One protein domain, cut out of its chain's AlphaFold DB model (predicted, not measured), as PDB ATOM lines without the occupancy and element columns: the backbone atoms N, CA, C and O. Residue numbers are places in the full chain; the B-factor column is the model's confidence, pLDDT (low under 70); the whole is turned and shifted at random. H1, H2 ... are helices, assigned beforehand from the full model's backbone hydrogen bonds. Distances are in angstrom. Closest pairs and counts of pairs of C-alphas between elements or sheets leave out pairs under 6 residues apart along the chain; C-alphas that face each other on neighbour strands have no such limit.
ATOM      1  N   THR A   4      19.618  12.113  61.368       77.94
ATOM      2  CA  THR A   4      18.518  12.791  60.676       77.94
ATOM      3  C   THR A   4      18.529  12.575  59.163       77.94
ATOM      4  O   THR A   4      17.464  12.373  58.588       77.94
ATOM      5  N   THR A   5      19.699  12.556  58.516       78.31
ATOM      6  CA  THR A   5      19.809  12.309  57.065       78.31
ATOM      7  C   THR A   5      19.495  10.852  56.734       78.31
ATOM      8  O   THR A   5      18.746  10.577  55.804       78.31
ATOM      9  N   PHE A   6      19.961   9.922  57.572       80.25
ATOM     10  CA  PHE A   6      19.637   8.499  57.453       80.25
ATOM     11  C   PHE A   6      18.124   8.228  57.564       80.25
ATOM     12  O   PHE A   6      17.554   7.475  56.778       80.25
ATOM     13  N   LEU A   7      17.447   8.861  58.529       79.69
ATOM     14  CA  LEU A   7      16.012   8.647  58.746       79.69
ATOM     15  C   LEU A   7      15.121   9.291  57.676       79.69
ATOM     16  O   LEU A   7      14.029   8.781  57.434       79.69
ATOM     17  N   LEU A   8      15.544  10.399  57.062       83.31
ATOM     18  CA  LEU A   8      14.722  11.125  56.088       83.31
ATOM     19  C   LEU A   8      14.969  10.695  54.641       83.31
ATOM     20  O   LEU A   8      14.021  10.664  53.864       83.31
ATOM     21  N   GLU A   9      16.200  10.352  54.270       84.38
ATOM     22  CA  GLU A   9      16.544  10.048  52.877       84.38
ATOM     23  C   GLU A   9      16.679   8.536  52.665       84.38
ATOM     24  O   GLU A   9      15.929   7.947  51.881       84.38
ATOM     25  N   ASP A  10      17.554   7.878  53.429       87.44
ATOM     26  CA  ASP A  10      17.873   6.459  53.219       87.44
ATOM     27  C   ASP A  10      16.689   5.537  53.548       87.44
ATOM     28  O   ASP A  10      16.428   4.565  52.832       87.44
ATOM     29  N   LEU A  11      15.926   5.851  54.602       89.44
ATOM     30  CA  LEU A  11      14.767   5.049  55.003       89.44
ATOM     31  C   LEU A  11      13.652   5.073  53.947       89.44
ATOM     32  O   LEU A  11      13.057   4.033  53.659       89.44
ATOM     33  N   ILE A  12      13.366   6.236  53.355       90.56
ATOM     34  CA  ILE A  12      12.306   6.369  52.345       90.56
ATOM     35  C   ILE A  12      12.697   5.612  51.076       90.56
ATOM     36  O   ILE A  12      11.884   4.856  50.540       90.56
ATOM     37  N   VAL A  13      13.947   5.755  50.627       91.88
ATOM     38  CA  VAL A  13      14.461   5.034  49.454       91.88
ATOM     39  C   VAL A  13      14.397   3.522  49.675       91.88
ATOM     40  O   VAL A  13      13.942   2.793  48.791       91.88
ATOM     41  N   LEU A  14      14.770   3.047  50.867       91.25
ATOM     42  CA  LEU A  14      14.682   1.632  51.222       91.25
ATOM     43  C   LEU A  14      13.233   1.122  51.177       91.25
ATOM     44  O   LEU A  14      12.971   0.068  50.599       91.25
ATOM     45  N   VAL A  15      12.277   1.865  51.742       93.62
ATOM     46  CA  VAL A  15      10.855   1.482  51.740       93.62
ATOM     47  C   VAL A  15      10.295   1.437  50.319       93.62
ATOM     48  O   VAL A  15       9.633   0.462  49.956       93.62
ATOM     49  N   VAL A  16      10.585   2.447  49.496       95.06
ATOM     50  CA  VAL A  16      10.156   2.473  48.089       95.06
ATOM     51  C   VAL A  16      10.735   1.280  47.333       95.06
ATOM     52  O   VAL A  16       9.995   0.585  46.639       95.06
ATOM     53  N   TYR A  17      12.023   0.980  47.519       95.31
ATOM     54  CA  TYR A  17      12.668  -0.169  46.888       95.31
ATOM     55  C   TYR A  17      12.004  -1.498  47.277       95.31
ATOM     56  O   TYR A  17      11.730  -2.329  46.409       95.31
ATOM     57  N   LEU A  18      11.680  -1.688  48.559       95.88
ATOM     58  CA  LEU A  18      10.992  -2.891  49.035       95.88
ATOM     59  C   LEU A  18       9.581  -3.026  48.443       95.88
ATOM     60  O   LEU A  18       9.203  -4.120  48.023       95.88
ATOM     61  N   ILE A  19       8.823  -1.929  48.354       96.31
ATOM     62  CA  ILE A  19       7.488  -1.925  47.736       96.31
ATOM     63  C   ILE A  19       7.589  -2.226  46.237       96.31
ATOM     64  O   ILE A  19       6.824  -3.045  45.728       96.31
ATOM     65  N   CYS A  20       8.544  -1.616  45.531       96.19
ATOM     66  CA  CYS A  20       8.792  -1.893  44.117       96.19
ATOM     67  C   CYS A  20       9.168  -3.359  43.886       96.19
ATOM     68  O   CYS A  20       8.626  -3.977  42.972       96.19
ATOM     69  N   MET A  21      10.031  -3.939  44.723       96.06
ATOM     70  CA  MET A  21      10.397  -5.358  44.641       96.06
ATOM     71  C   MET A  21       9.203  -6.275  44.906       96.06
ATOM     72  O   MET A  21       8.984  -7.232  44.163       96.06
ATOM     73  N   PHE A  22       8.390  -5.971  45.919       96.31
ATOM     74  CA  PHE A  22       7.165  -6.719  46.193       96.31
ATOM     75  C   PHE A  22       6.194  -6.671  45.005       96.31
ATOM     76  O   PHE A  22       5.705  -7.711  44.554       96.31
ATOM     77  N   LEU A  23       5.962  -5.476  44.455       96.06
ATOM     78  CA  LEU A  23       5.100  -5.285  43.295       96.06
ATOM     79  C   LEU A  23       5.654  -6.008  42.061       96.06
ATOM     80  O   LEU A  23       4.895  -6.652  41.342       96.06
ATOM     81  N   PHE A  24       6.967  -5.954  41.842       95.62
ATOM     82  CA  PHE A  24       7.631  -6.650  40.744       95.62
ATOM     83  C   PHE A  24       7.408  -8.163  40.821       95.62
ATOM     84  O   PHE A  24       7.021  -8.774  39.827       95.62
ATOM     85  N   ILE A  25       7.570  -8.771  41.999       95.44
ATOM     86  CA  ILE A  25       7.325 -10.207  42.192       95.44
ATOM     87  C   ILE A  25       5.856 -10.551  41.912       95.44
ATOM     88  O   ILE A  25       5.577 -11.504  41.178       95.44
ATOM     89  N   ALA A  26       4.915  -9.767  42.449       94.81
ATOM     90  CA  ALA A  26       3.485  -9.983  42.235       94.81
ATOM     91  C   ALA A  26       3.102  -9.878  40.747       94.81
ATOM     92  O   ALA A  26       2.395 -10.743  40.219       94.81
ATOM     93  N   LEU A  27       3.618  -8.861  40.050       94.38
ATOM     94  CA  LEU A  27       3.406  -8.673  38.617       94.38
ATOM     95  C   LEU A  27       4.053  -9.787  37.792       94.38
ATOM     96  O   LEU A  27       3.430 -10.261  36.850       94.38
ATOM     97  N   CYS A  28       5.244 -10.265  38.154       93.44
ATOM     98  CA  CYS A  28       5.893 -11.394  37.485       93.44
ATOM     99  C   CYS A  28       5.071 -12.684  37.596       93.44
ATOM    100  O   CYS A  28       4.912 -13.399  36.602       93.44
ATOM    101  N   MET A  29       4.506 -12.980  38.772       91.62
ATOM    102  CA  MET A  29       3.606 -14.128  38.938       91.62
ATOM    103  C   MET A  29       2.346 -13.979  38.080       91.62
ATOM    104  O   MET A  29       1.968 -14.911  37.367       91.62
ATOM    105  N   PHE A  30       1.727 -12.798  38.107       91.31
ATOM    106  CA  PHE A  30       0.537 -12.499  37.314       91.31
ATOM    107  C   PHE A  30       0.806 -12.591  35.804       91.31
ATOM    108  O   PHE A  30       0.058 -13.236  35.069       91.31
ATOM    109  N   PHE A  31       1.916 -12.012  35.353       89.62
ATOM    110  CA  PHE A  31       2.356 -12.037  33.964       89.62
ATOM    111  C   PHE A  31       2.640 -13.459  33.490       89.62
ATOM    112  O   PHE A  31       2.158 -13.854  32.436       89.62
ATOM    113  N   THR A  32       3.356 -14.260  34.282       90.25
ATOM    114  CA  THR A  32       3.651 -15.660  33.932       90.25
ATOM    115  C   THR A  32       2.368 -16.483  33.823       90.25
ATOM    116  O   THR A  32       2.208 -17.284  32.902       90.25
ATOM    117  N   PHE A  33       1.423 -16.255  34.736       88.75
ATOM    118  CA  PHE A  33       0.112 -16.892  34.703       88.75
ATOM    119  C   PHE A  33      -0.671 -16.538  33.431       88.75
ATOM    120  O   PHE A  33      -1.206 -17.431  32.775       88.75
ATOM    121  N   HIS A  34      -0.715 -15.262  33.049       87.19
ATOM    122  CA  HIS A  34      -1.388 -14.832  31.821       87.19
ATOM    123  C   HIS A  34      -0.654 -15.259  30.553       87.19
ATOM    124  O   HIS A  34      -1.304 -15.676  29.604       87.19
ATOM    125  N   MET A  35       0.677 -15.256  30.548       84.81
ATOM    126  CA  MET A  35       1.450 -15.752  29.415       84.81
ATOM    127  C   MET A  35       1.159 -17.234  29.167       84.81
ATOM    128  O   MET A  35       0.914 -17.630  28.033       84.81
ATOM    129  N   ASN A  36       1.088 -18.044  30.228       83.88
ATOM    130  CA  ASN A  36       0.699 -19.448  30.112       83.88
ATOM    131  C   ASN A  36      -0.717 -19.605  29.521       83.88
ATOM    132  O   ASN A  36      -0.945 -20.469  28.680       83.88
ATOM    133  N   LEU A  37      -1.666 -18.753  29.913       81.38
ATOM    134  CA  LEU A  37      -3.021 -18.764  29.354       81.38
ATOM    135  C   LEU A  37      -3.050 -18.381  27.869       81.38
ATOM    136  O   LEU A  37      -3.652 -19.098  27.072       81.38
ATOM    137  N   THR A  38      -2.350 -17.312  27.490       81.12
ATOM    138  CA  THR A  38      -2.246 -16.848  26.100       81.12
ATOM    139  C   THR A  38      -1.596 -17.895  25.200       81.12
ATOM    140  O   THR A  38      -2.096 -18.176  24.116       81.12
ATOM    141  N   LEU A  39      -0.521 -18.534  25.666       77.62
ATOM    142  CA  LEU A  39       0.166 -19.591  24.922       77.62
ATOM    143  C   LEU A  39      -0.728 -20.814  24.671       77.62
ATOM    144  O   LEU A  39      -0.613 -21.438  23.620       77.62
ATOM    145  N   ASN A  40      -1.633 -21.127  25.600       72.75
ATOM    146  CA  ASN A  40      -2.592 -22.227  25.477       72.75
ATOM    147  C   ASN A  40      -3.935 -21.806  24.846       72.75
ATOM    148  O   ASN A  40      -4.866 -22.611  24.832       72.75
ATOM    149  N   ASN A  41      -4.049 -20.559  24.366       73.62
ATOM    150  CA  ASN A  41      -5.282 -19.967  23.836       73.62
ATOM    151  C   ASN A  41      -6.506 -20.211  24.748       73.62
ATOM    152  O   ASN A  41      -7.576 -20.615  24.296       73.62
ATOM    153  N   MET A  42      -6.319 -20.041  26.063       75.50
ATOM    154  CA  MET A  42      -7.299 -20.389  27.098       75.50
ATOM    155  C   MET A  42      -7.610 -19.182  27.982       75.50
ATOM    156  O   MET A  42      -6.724 -18.410  28.347       75.50
ATOM    157  N   THR A  43      -8.870 -19.041  28.400       81.19
ATOM    158  CA  THR A  43      -9.268 -17.993  29.357       81.19
ATOM    159  C   THR A  43      -9.135 -18.454  30.812       81.19
ATOM    160  O   THR A  43      -9.133 -19.647  31.127       81.19
ATOM    161  N   THR A  44      -9.076 -17.507  31.752       81.94
ATOM    162  CA  THR A  44      -9.065 -17.811  33.198       81.94
ATOM    163  C   THR A  44     -10.313 -18.579  33.655       81.94
ATOM    164  O   THR A  44     -10.218 -19.430  34.542       81.94
ATOM    165  N   ILE A  45     -11.473 -18.301  33.048       78.75
ATOM    166  CA  ILE A  45     -12.750 -18.973  33.333       78.75
ATOM    167  C   ILE A  45     -12.660 -20.445  32.931       78.75
ATOM    168  O   ILE A  45     -12.944 -21.324  33.743       78.75
ATOM    169  N   GLU A  46     -12.167 -20.710  31.723       72.50
ATOM    170  CA  GLU A  46     -12.003 -22.065  31.198       72.50
ATOM    171  C   GLU A  46     -11.026 -22.899  32.044       72.50
ATOM    172  O   GLU A  46     -11.310 -24.055  32.371       72.50
ATOM    173  N   LEU A  47      -9.919 -22.302  32.507       77.31
ATOM    174  CA  LEU A  47      -8.998 -22.976  33.428       77.31
ATOM    175  C   LEU A  47      -9.692 -23.359  34.747       77.31
ATOM    176  O   LEU A  47      -9.472 -24.452  35.284       77.31
ATOM    177  N   ARG A  48     -10.528 -22.464  35.286       76.94
ATOM    178  CA  ARG A  48     -11.238 -22.685  36.552       76.94
ATOM    179  C   ARG A  48     -12.315 -23.760  36.414       76.94
ATOM    180  O   ARG A  48     -12.411 -24.622  37.287       76.94
ATOM    181  N   GLU A  49     -13.065 -23.758  35.319       74.00
ATOM    182  CA  GLU A  49     -14.064 -24.788  35.011       74.00
ATOM    183  C   GLU A  49     -13.426 -26.162  34.787       74.00
ATOM    184  O   GLU A  49     -13.939 -27.165  35.293       74.00
ATOM    185  N   LYS A  50     -12.266 -26.208  34.120       70.06
ATOM    186  CA  LYS A  50     -11.468 -27.430  33.942       70.06
ATOM    187  C   LYS A  50     -10.943 -27.983  35.269       70.06
ATOM    188  O   LYS A  50     -10.892 -29.198  35.439       70.06
ATOM    189  N   LYS A  51     -10.542 -27.119  36.209       74.31
ATOM    190  CA  LYS A  51     -10.038 -27.539  37.531       74.31
ATOM    191  C   LYS A  51     -11.154 -28.012  38.469       74.31
ATOM    192  O   LYS A  51     -10.899 -28.871  39.307       74.31
ATOM    193  N   ASN A  52     -12.361 -27.460  38.343       71.12
ATOM    194  CA  ASN A  52     -13.479 -27.742  39.248       71.12
ATOM    195  C   ASN A  52     -14.380 -28.909  38.798       71.12
ATOM    196  O   ASN A  52     -15.226 -29.352  39.567       71.12
ATOM    197  N   ASN A  53     -14.211 -29.421  37.573       66.12
ATOM    198  CA  ASN A  53     -14.985 -30.552  37.060       66.12
ATOM    199  C   ASN A  53     -14.119 -31.811  36.926       66.12
ATOM    200  O   ASN A  53     -13.198 -31.870  36.112       66.12
ATOM    201  N   SER A  54     -14.446 -32.848  37.702       66.44
ATOM    202  CA  SER A  54     -13.826 -34.180  37.610       66.44
ATOM    203  C   SER A  54     -14.503 -35.095  36.582       66.44
ATOM    204  O   SER A  54     -14.010 -36.195  36.322       66.44
ATOM    205  N   ASP A  55     -15.607 -34.648  35.978       75.50
ATOM    206  CA  ASP A  55     -16.360 -35.432  35.005       75.50
ATOM    207  C   ASP A  55     -15.568 -35.634  33.702       75.50
ATOM    208  O   ASP A  55     -15.051 -34.700  33.079       75.50
ATOM    209  N   ARG A  56     -15.487 -36.895  33.275       68.75
ATOM    210  CA  ARG A  56     -14.713 -37.354  32.119       68.75
ATOM    211  C   ARG A  56     -15.270 -36.790  30.807       68.75
ATOM    212  O   ARG A  56     -14.486 -36.497  29.904       68.75
ATOM    213  N   PHE A  57     -16.587 -36.581  30.716       68.00
ATOM    214  CA  PHE A  57     -17.241 -36.025  29.525       68.00
ATOM    215  C   PHE A  57     -16.911 -34.546  29.319       68.00
ATOM    216  O   PHE A  57     -16.561 -34.123  28.214       68.00
ATOM    217  N   ILE A  58     -16.949 -33.772  30.404       65.75
ATOM    218  CA  ILE A  58     -16.587 -32.355  30.410       65.75
ATOM    219  C   ILE A  58     -15.106 -32.198  30.039       65.75
ATOM    220  O   ILE A  58     -14.753 -31.410  29.160       65.75
ATOM    221  N   ARG A  59     -14.237 -33.033  30.619       66.19
ATOM    222  CA  ARG A  59     -12.795 -33.031  30.342       66.19
ATOM    223  C   ARG A  59     -12.461 -33.370  28.884       66.19
ATOM    224  O   ARG A  59     -11.566 -32.751  28.311       66.19
ATOM    225  N   HIS A  60     -13.190 -34.308  28.275       67.88
ATOM    226  CA  HIS A  60     -13.041 -34.644  26.856       67.88
ATOM    227  C   HIS A  60     -13.487 -33.489  25.949       67.88
ATOM    228  O   HIS A  60     -12.791 -33.158  24.992       67.88
ATOM    229  N   ARG A  61     -14.602 -32.818  26.270       68.00
ATOM    230  CA  ARG A  61     -15.066 -31.638  25.521       68.00
ATOM    231  C   ARG A  61     -14.037 -30.504  25.551       68.00
ATOM    232  O   ARG A  61     -13.786 -29.907  24.508       68.00
ATOM    233  N   PHE A  62     -13.407 -30.264  26.701       66.19
ATOM    234  CA  PHE A  62     -12.319 -29.290  26.824       66.19
ATOM    235  C   PHE A  62     -11.055 -29.706  26.069       66.19
ATOM    236  O   PHE A  62     -10.422 -28.860  25.459       66.19
ATOM    237  N   LEU A  63     -10.691 -30.991  26.056       65.56
ATOM    238  CA  LEU A  63      -9.561 -31.483  25.256       65.56
ATOM    239  C   LEU A  63      -9.792 -31.289  23.753       65.56
ATOM    240  O   LEU A  63      -8.892 -30.839  23.053       65.56
ATOM    241  N   VAL A  64     -11.002 -31.582  23.270       65.00
ATOM    242  CA  VAL A  64     -11.372 -31.384  21.859       65.00
ATOM    243  C   VAL A  64     -11.426 -29.897  21.501       65.00
ATOM    244  O   VAL A  64     -10.994 -29.521  20.416       65.00
ATOM    245  N   ALA A  65     -11.929 -29.043  22.398       65.31
ATOM    246  CA  ALA A  65     -11.918 -27.595  22.201       65.31
ATOM    247  C   ALA A  65     -10.485 -27.044  22.197       65.31
ATOM    248  O   ALA A  65     -10.114 -26.322  21.280       65.31
ATOM    249  N   HIS A  66      -9.656 -27.455  23.152       64.75
ATOM    250  CA  HIS A  66      -8.269 -27.022  23.247       64.75
ATOM    251  C   HIS A  66      -7.463 -27.431  22.009       64.75
ATOM    252  O   HIS A  66      -6.826 -26.580  21.407       64.75
ATOM    253  N   ALA A  67      -7.598 -28.676  21.541       63.78
ATOM    254  CA  ALA A  67      -6.977 -29.130  20.295       63.78
ATOM    255  C   ALA A  67      -7.496 -28.399  19.040       63.78
ATOM    256  O   ALA A  67      -6.840 -28.417  18.005       63.78
ATOM    257  N   LYS A  68      -8.682 -27.780  19.106       64.94
ATOM    258  CA  LYS A  68      -9.262 -27.000  18.003       64.94
ATOM    259  C   LYS A  68      -8.750 -25.555  17.967       64.94
ATOM    260  O   LYS A  68      -8.708 -24.972  16.888       64.94
ATOM    261  N   PHE A  69      -8.430 -24.974  19.122       63.34
ATOM    262  CA  PHE A  69      -7.975 -23.582  19.243       63.34
ATOM    263  C   PHE A  69      -6.456 -23.447  19.380       63.34
ATOM    264  O   PHE A  69      -5.927 -22.366  19.133       63.34
ATOM    265  N   ASP A  70      -5.758 -24.520  19.749       62.88
ATOM    266  CA  ASP A  70      -4.304 -24.546  19.812       62.88
ATOM    267  C   ASP A  70      -3.711 -24.742  18.408       62.88
ATOM    268  O   ASP A  70      -3.582 -25.862  17.913       62.88
ATOM    269  N   ASN A  71      -3.355 -23.634  17.755       64.88
ATOM    270  CA  ASN A  71      -2.656 -23.641  16.466       64.88
ATOM    271  C   ASN A  71      -1.127 -23.572  16.638       64.88
ATOM    272  O   ASN A  71      -0.409 -23.234  15.691       64.88
ATOM    273  N   GLY A  72      -0.630 -23.884  17.842       70.56
ATOM    274  CA  GLY A  72       0.768 -23.797  18.244       70.56
ATOM    275  C   GLY A  72       1.099 -22.491  18.970       70.56
ATOM    276  O   GLY A  72       0.531 -21.435  18.694       70.56
ATOM    277  N   TYR A  73       2.088 -22.555  19.867       72.31
ATOM    278  CA  TYR A  73       2.475 -21.455  20.761       72.31
ATOM    279  C   TYR A  73       2.702 -20.108  20.060       72.31
ATOM    280  O   TYR A  73       2.284 -19.073  20.570       72.31
ATOM    281  N   TRP A  74       3.348 -20.116  18.889       74.62
ATOM    282  CA  TRP A  74       3.626 -18.893  18.134       74.62
ATOM    283  C   TRP A  74       2.363 -18.296  17.508       74.62
ATOM    284  O   TRP A  74       2.143 -17.095  17.624       74.62
ATOM    285  N   ASN A  75       1.506 -19.138  16.923       71.38
ATOM    286  CA  ASN A  75       0.263 -18.696  16.293       71.38
ATOM    287  C   ASN A  75      -0.727 -18.155  17.327       71.38
ATOM    288  O   ASN A  75      -1.286 -17.081  17.114       71.38
ATOM    289  N   ASN A  76      -0.875 -18.840  18.466       73.62
ATOM    290  CA  ASN A  76      -1.727 -18.394  19.572       73.62
ATOM    291  C   ASN A  76      -1.242 -17.039  20.124       73.62
ATOM    292  O   ASN A  76      -2.034 -16.143  20.403       73.62
ATOM    293  N   PHE A  77       0.079 -16.857  20.225       75.62
ATOM    294  CA  PHE A  77       0.664 -15.592  20.660       75.62
ATOM    295  C   PHE A  77       0.409 -14.460  19.652       75.62
ATOM    296  O   PHE A  77      -0.031 -13.378  20.039       75.62
ATOM    297  N   THR A  78       0.622 -14.707  18.356       78.44
ATOM    298  CA  THR A  78       0.340 -13.717  17.302       78.44
ATOM    299  C   THR A  78      -1.150 -13.433  17.110       78.44
ATOM    300  O   THR A  78      -1.485 -12.341  16.664       78.44
ATOM    301  N   GLU A  79      -2.052 -14.355  17.461       74.56
ATOM    302  CA  GLU A  79      -3.502 -14.112  17.427       74.56
ATOM    303  C   GLU A  79      -3.911 -13.052  18.462       74.56
ATOM    304  O   GLU A  79      -4.720 -12.173  18.171       74.56
ATOM    305  N   VAL A  80      -3.307 -13.091  19.654       74.00
ATOM    306  CA  VAL A  80      -3.617 -12.153  20.742       74.00
ATOM    307  C   VAL A  80      -2.881 -10.824  20.588       74.00
ATOM    308  O   VAL A  80      -3.481  -9.764  20.756       74.00
ATOM    309  N   PHE A  81      -1.586 -10.864  20.272       74.50
ATOM    310  CA  PHE A  81      -0.756  -9.659  20.190       74.50
ATOM    311  C   PHE A  81      -0.734  -9.022  18.793       74.50
ATOM    312  O   PHE A  81      -0.321  -7.872  18.642       74.50
ATOM    313  N   GLY A  82      -1.183  -9.736  17.761       75.12
ATOM    314  CA  GLY A  82      -1.077  -9.288  16.379       75.12
ATOM    315  C   GLY A  82       0.367  -9.325  15.855       75.12
ATOM    316  O   GLY A  82       1.222 -10.035  16.394       75.12
ATOM    317  N   PRO A  83       0.673  -8.584  14.780       80.69
ATOM    318  CA  PRO A  83       2.015  -8.525  14.204       80.69
ATOM    319  C   PRO A  83       3.045  -7.846  15.141       80.69
ATOM    320  O   PRO A  83       2.690  -6.900  15.847       80.69
ATOM    321  N   PRO A  84       4.335  -8.248  15.107       79.31
ATOM    322  CA  PRO A  84       5.362  -7.831  16.080       79.31
ATOM    323  C   PRO A  84       5.531  -6.321  16.294       79.31
ATOM    324  O   PRO A  84       5.844  -5.874  17.394       79.31
ATOM    325  N   TRP A  85       5.289  -5.514  15.261       79.69
ATOM    326  CA  TRP A  85       5.385  -4.053  15.329       79.69
ATOM    327  C   TRP A  85       4.285  -3.377  16.169       79.69
ATOM    328  O   TRP A  85       4.415  -2.210  16.527       79.69
ATOM    329  N   MET A  86       3.209  -4.098  16.499       76.88
ATOM    330  CA  MET A  86       2.048  -3.592  17.233       76.88
ATOM    331  C   MET A  86       2.107  -3.988  18.706       76.88
ATOM    332  O   MET A  86       1.333  -3.468  19.491       76.88
ATOM    333  N   TRP A  87       3.052  -4.841  19.114       80.19
ATOM    334  CA  TRP A  87       3.139  -5.329  20.495       80.19
ATOM    335  C   TRP A  87       3.475  -4.224  21.503       80.19
ATOM    336  O   TRP A  87       3.107  -4.317  22.670       80.19
ATOM    337  N   LEU A  88       4.169  -3.174  21.056       79.19
ATOM    338  CA  LEU A  88       4.566  -2.035  21.890       79.19
ATOM    339  C   LEU A  88       3.508  -0.927  21.952       79.19
ATOM    340  O   LEU A  88       3.622  -0.024  22.779       79.19
ATOM    341  N   LEU A  89       2.498  -0.968  21.080       80.75
ATOM    342  CA  LEU A  89       1.457   0.048  21.010       80.75
ATOM    343  C   LEU A  89       0.126  -0.567  21.453       80.75
ATOM    344  O   LEU A  89      -0.216  -1.651  20.992       80.75
ATOM    345  N   PRO A  90      -0.665   0.103  22.307       77.75
ATOM    346  CA  PRO A  90      -1.968  -0.399  22.743       77.75
ATOM    347  C   PRO A  90      -3.014  -0.248  21.624       77.75
ATOM    348  O   PRO A  90      -3.985   0.498  21.747       77.75
ATOM    349  N   ILE A  91      -2.793  -0.925  20.497       78.38
ATOM    350  CA  ILE A  91      -3.645  -0.909  19.309       78.38
ATOM    351  C   ILE A  91      -4.307  -2.275  19.201       78.38
ATOM    352  O   ILE A  91      -3.643  -3.307  19.216       78.38
ATOM    353  N   PHE A  92      -5.632  -2.282  19.082       75.75
ATOM    354  CA  PHE A  92      -6.398  -3.510  18.928       75.75
ATOM    355  C   PHE A  92      -6.070  -4.175  17.575       75.75
ATOM    356  O   PHE A  92      -6.325  -3.557  16.539       75.75
ATOM    357  N   PRO A  93      -5.542  -5.416  17.549       64.56
ATOM    358  CA  PRO A  93      -5.115  -6.067  16.308       64.56
ATOM    359  C   PRO A  93      -6.273  -6.512  15.400       64.56
ATOM    360  O   PRO A  93      -6.033  -6.926  14.271       64.56
ATOM    361  N   GLY A  94      -7.527  -6.366  15.841       63.53
ATOM    362  CA  GLY A  94      -8.701  -6.665  15.028       63.53
ATOM    363  C   GLY A  94      -9.066  -8.149  15.056       63.53
ATOM    364  O   GLY A  94      -8.495  -8.961  14.342       63.53
ATOM    365  N   GLY A  95     -10.090  -8.493  15.837       62.78
ATOM    366  CA  GLY A  95     -10.708  -9.819  15.851       62.78
ATOM    367  C   GLY A  95     -12.206  -9.691  16.106       62.78
ATOM    368  O   GLY A  95     -12.626  -8.928  16.972       62.78
ATOM    369  N   LYS A  96     -13.039 -10.413  15.345       63.72
ATOM    370  CA  LYS A  96     -14.511 -10.320  15.454       63.72
ATOM    371  C   LYS A  96     -15.091 -11.049  16.674       63.72
ATOM    372  O   LYS A  96     -16.304 -11.062  16.838       63.72
ATOM    373  N   GLY A  97     -14.264 -11.700  17.501       59.78
ATOM    374  CA  GLY A  97     -14.717 -12.507  18.646       59.78
ATOM    375  C   GLY A  97     -15.580 -13.721  18.267       59.78
ATOM    376  O   GLY A  97     -16.047 -14.452  19.134       59.78
TER     377      GLY A  97
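Overview. This is residues 4 to 97 of the 122 residues of the protein "Hypothetical protein" of Lotharella globosa (UniProt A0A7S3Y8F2). One long helix, H1, sticks out as an arm with residues 4 to 32; beyond residue 39 the backbone goes out along H2 and folds back along H3, with H4 and the tail, residues 82 to 97, on the other side. The printed part has 94 residues with four named helices, H1 to H4 in order, no named strand, class all helix. It is extended, radius of gyration of the C-alphas 20.5 A, spanning 67 by 39 by 20 A.

Along the chain. Find C-alpha 4 at (18.518, 12.791, 60.676); H1, residues 4 to 39, runs 51.6 A from there, with a kink of 25 degrees near residue 11. H2 is residues 44 to 52, H3 56 to 69 over 20.0 A, and H4 73 to 81, ending at (-0.756, -9.659, 20.190).

Arrangement. At Leu 39 and Tyr 73, closest C-alphas 5.1 A, H1 touches H4 with residues 38 to 39 alone, at a steep tilt of 64 degrees, opposite ways. The hairpin H2 and H3 only just touch, with 3 pairs of C-alphas within 8 A, closest Lys 50 and Arg 59. Every O i to N i+4 pair is within hydrogen-bond range in H2, H3 and H4, and 30 of 32 in H1.

Size, cuts and confidence. C-alphas 4 and 57 are farthest apart, 68.1 A. The printed part has no cut, and its links are tight. Look for pLDDT under 70 at residues 53 to 54, 56 to 71 and 93 to 97.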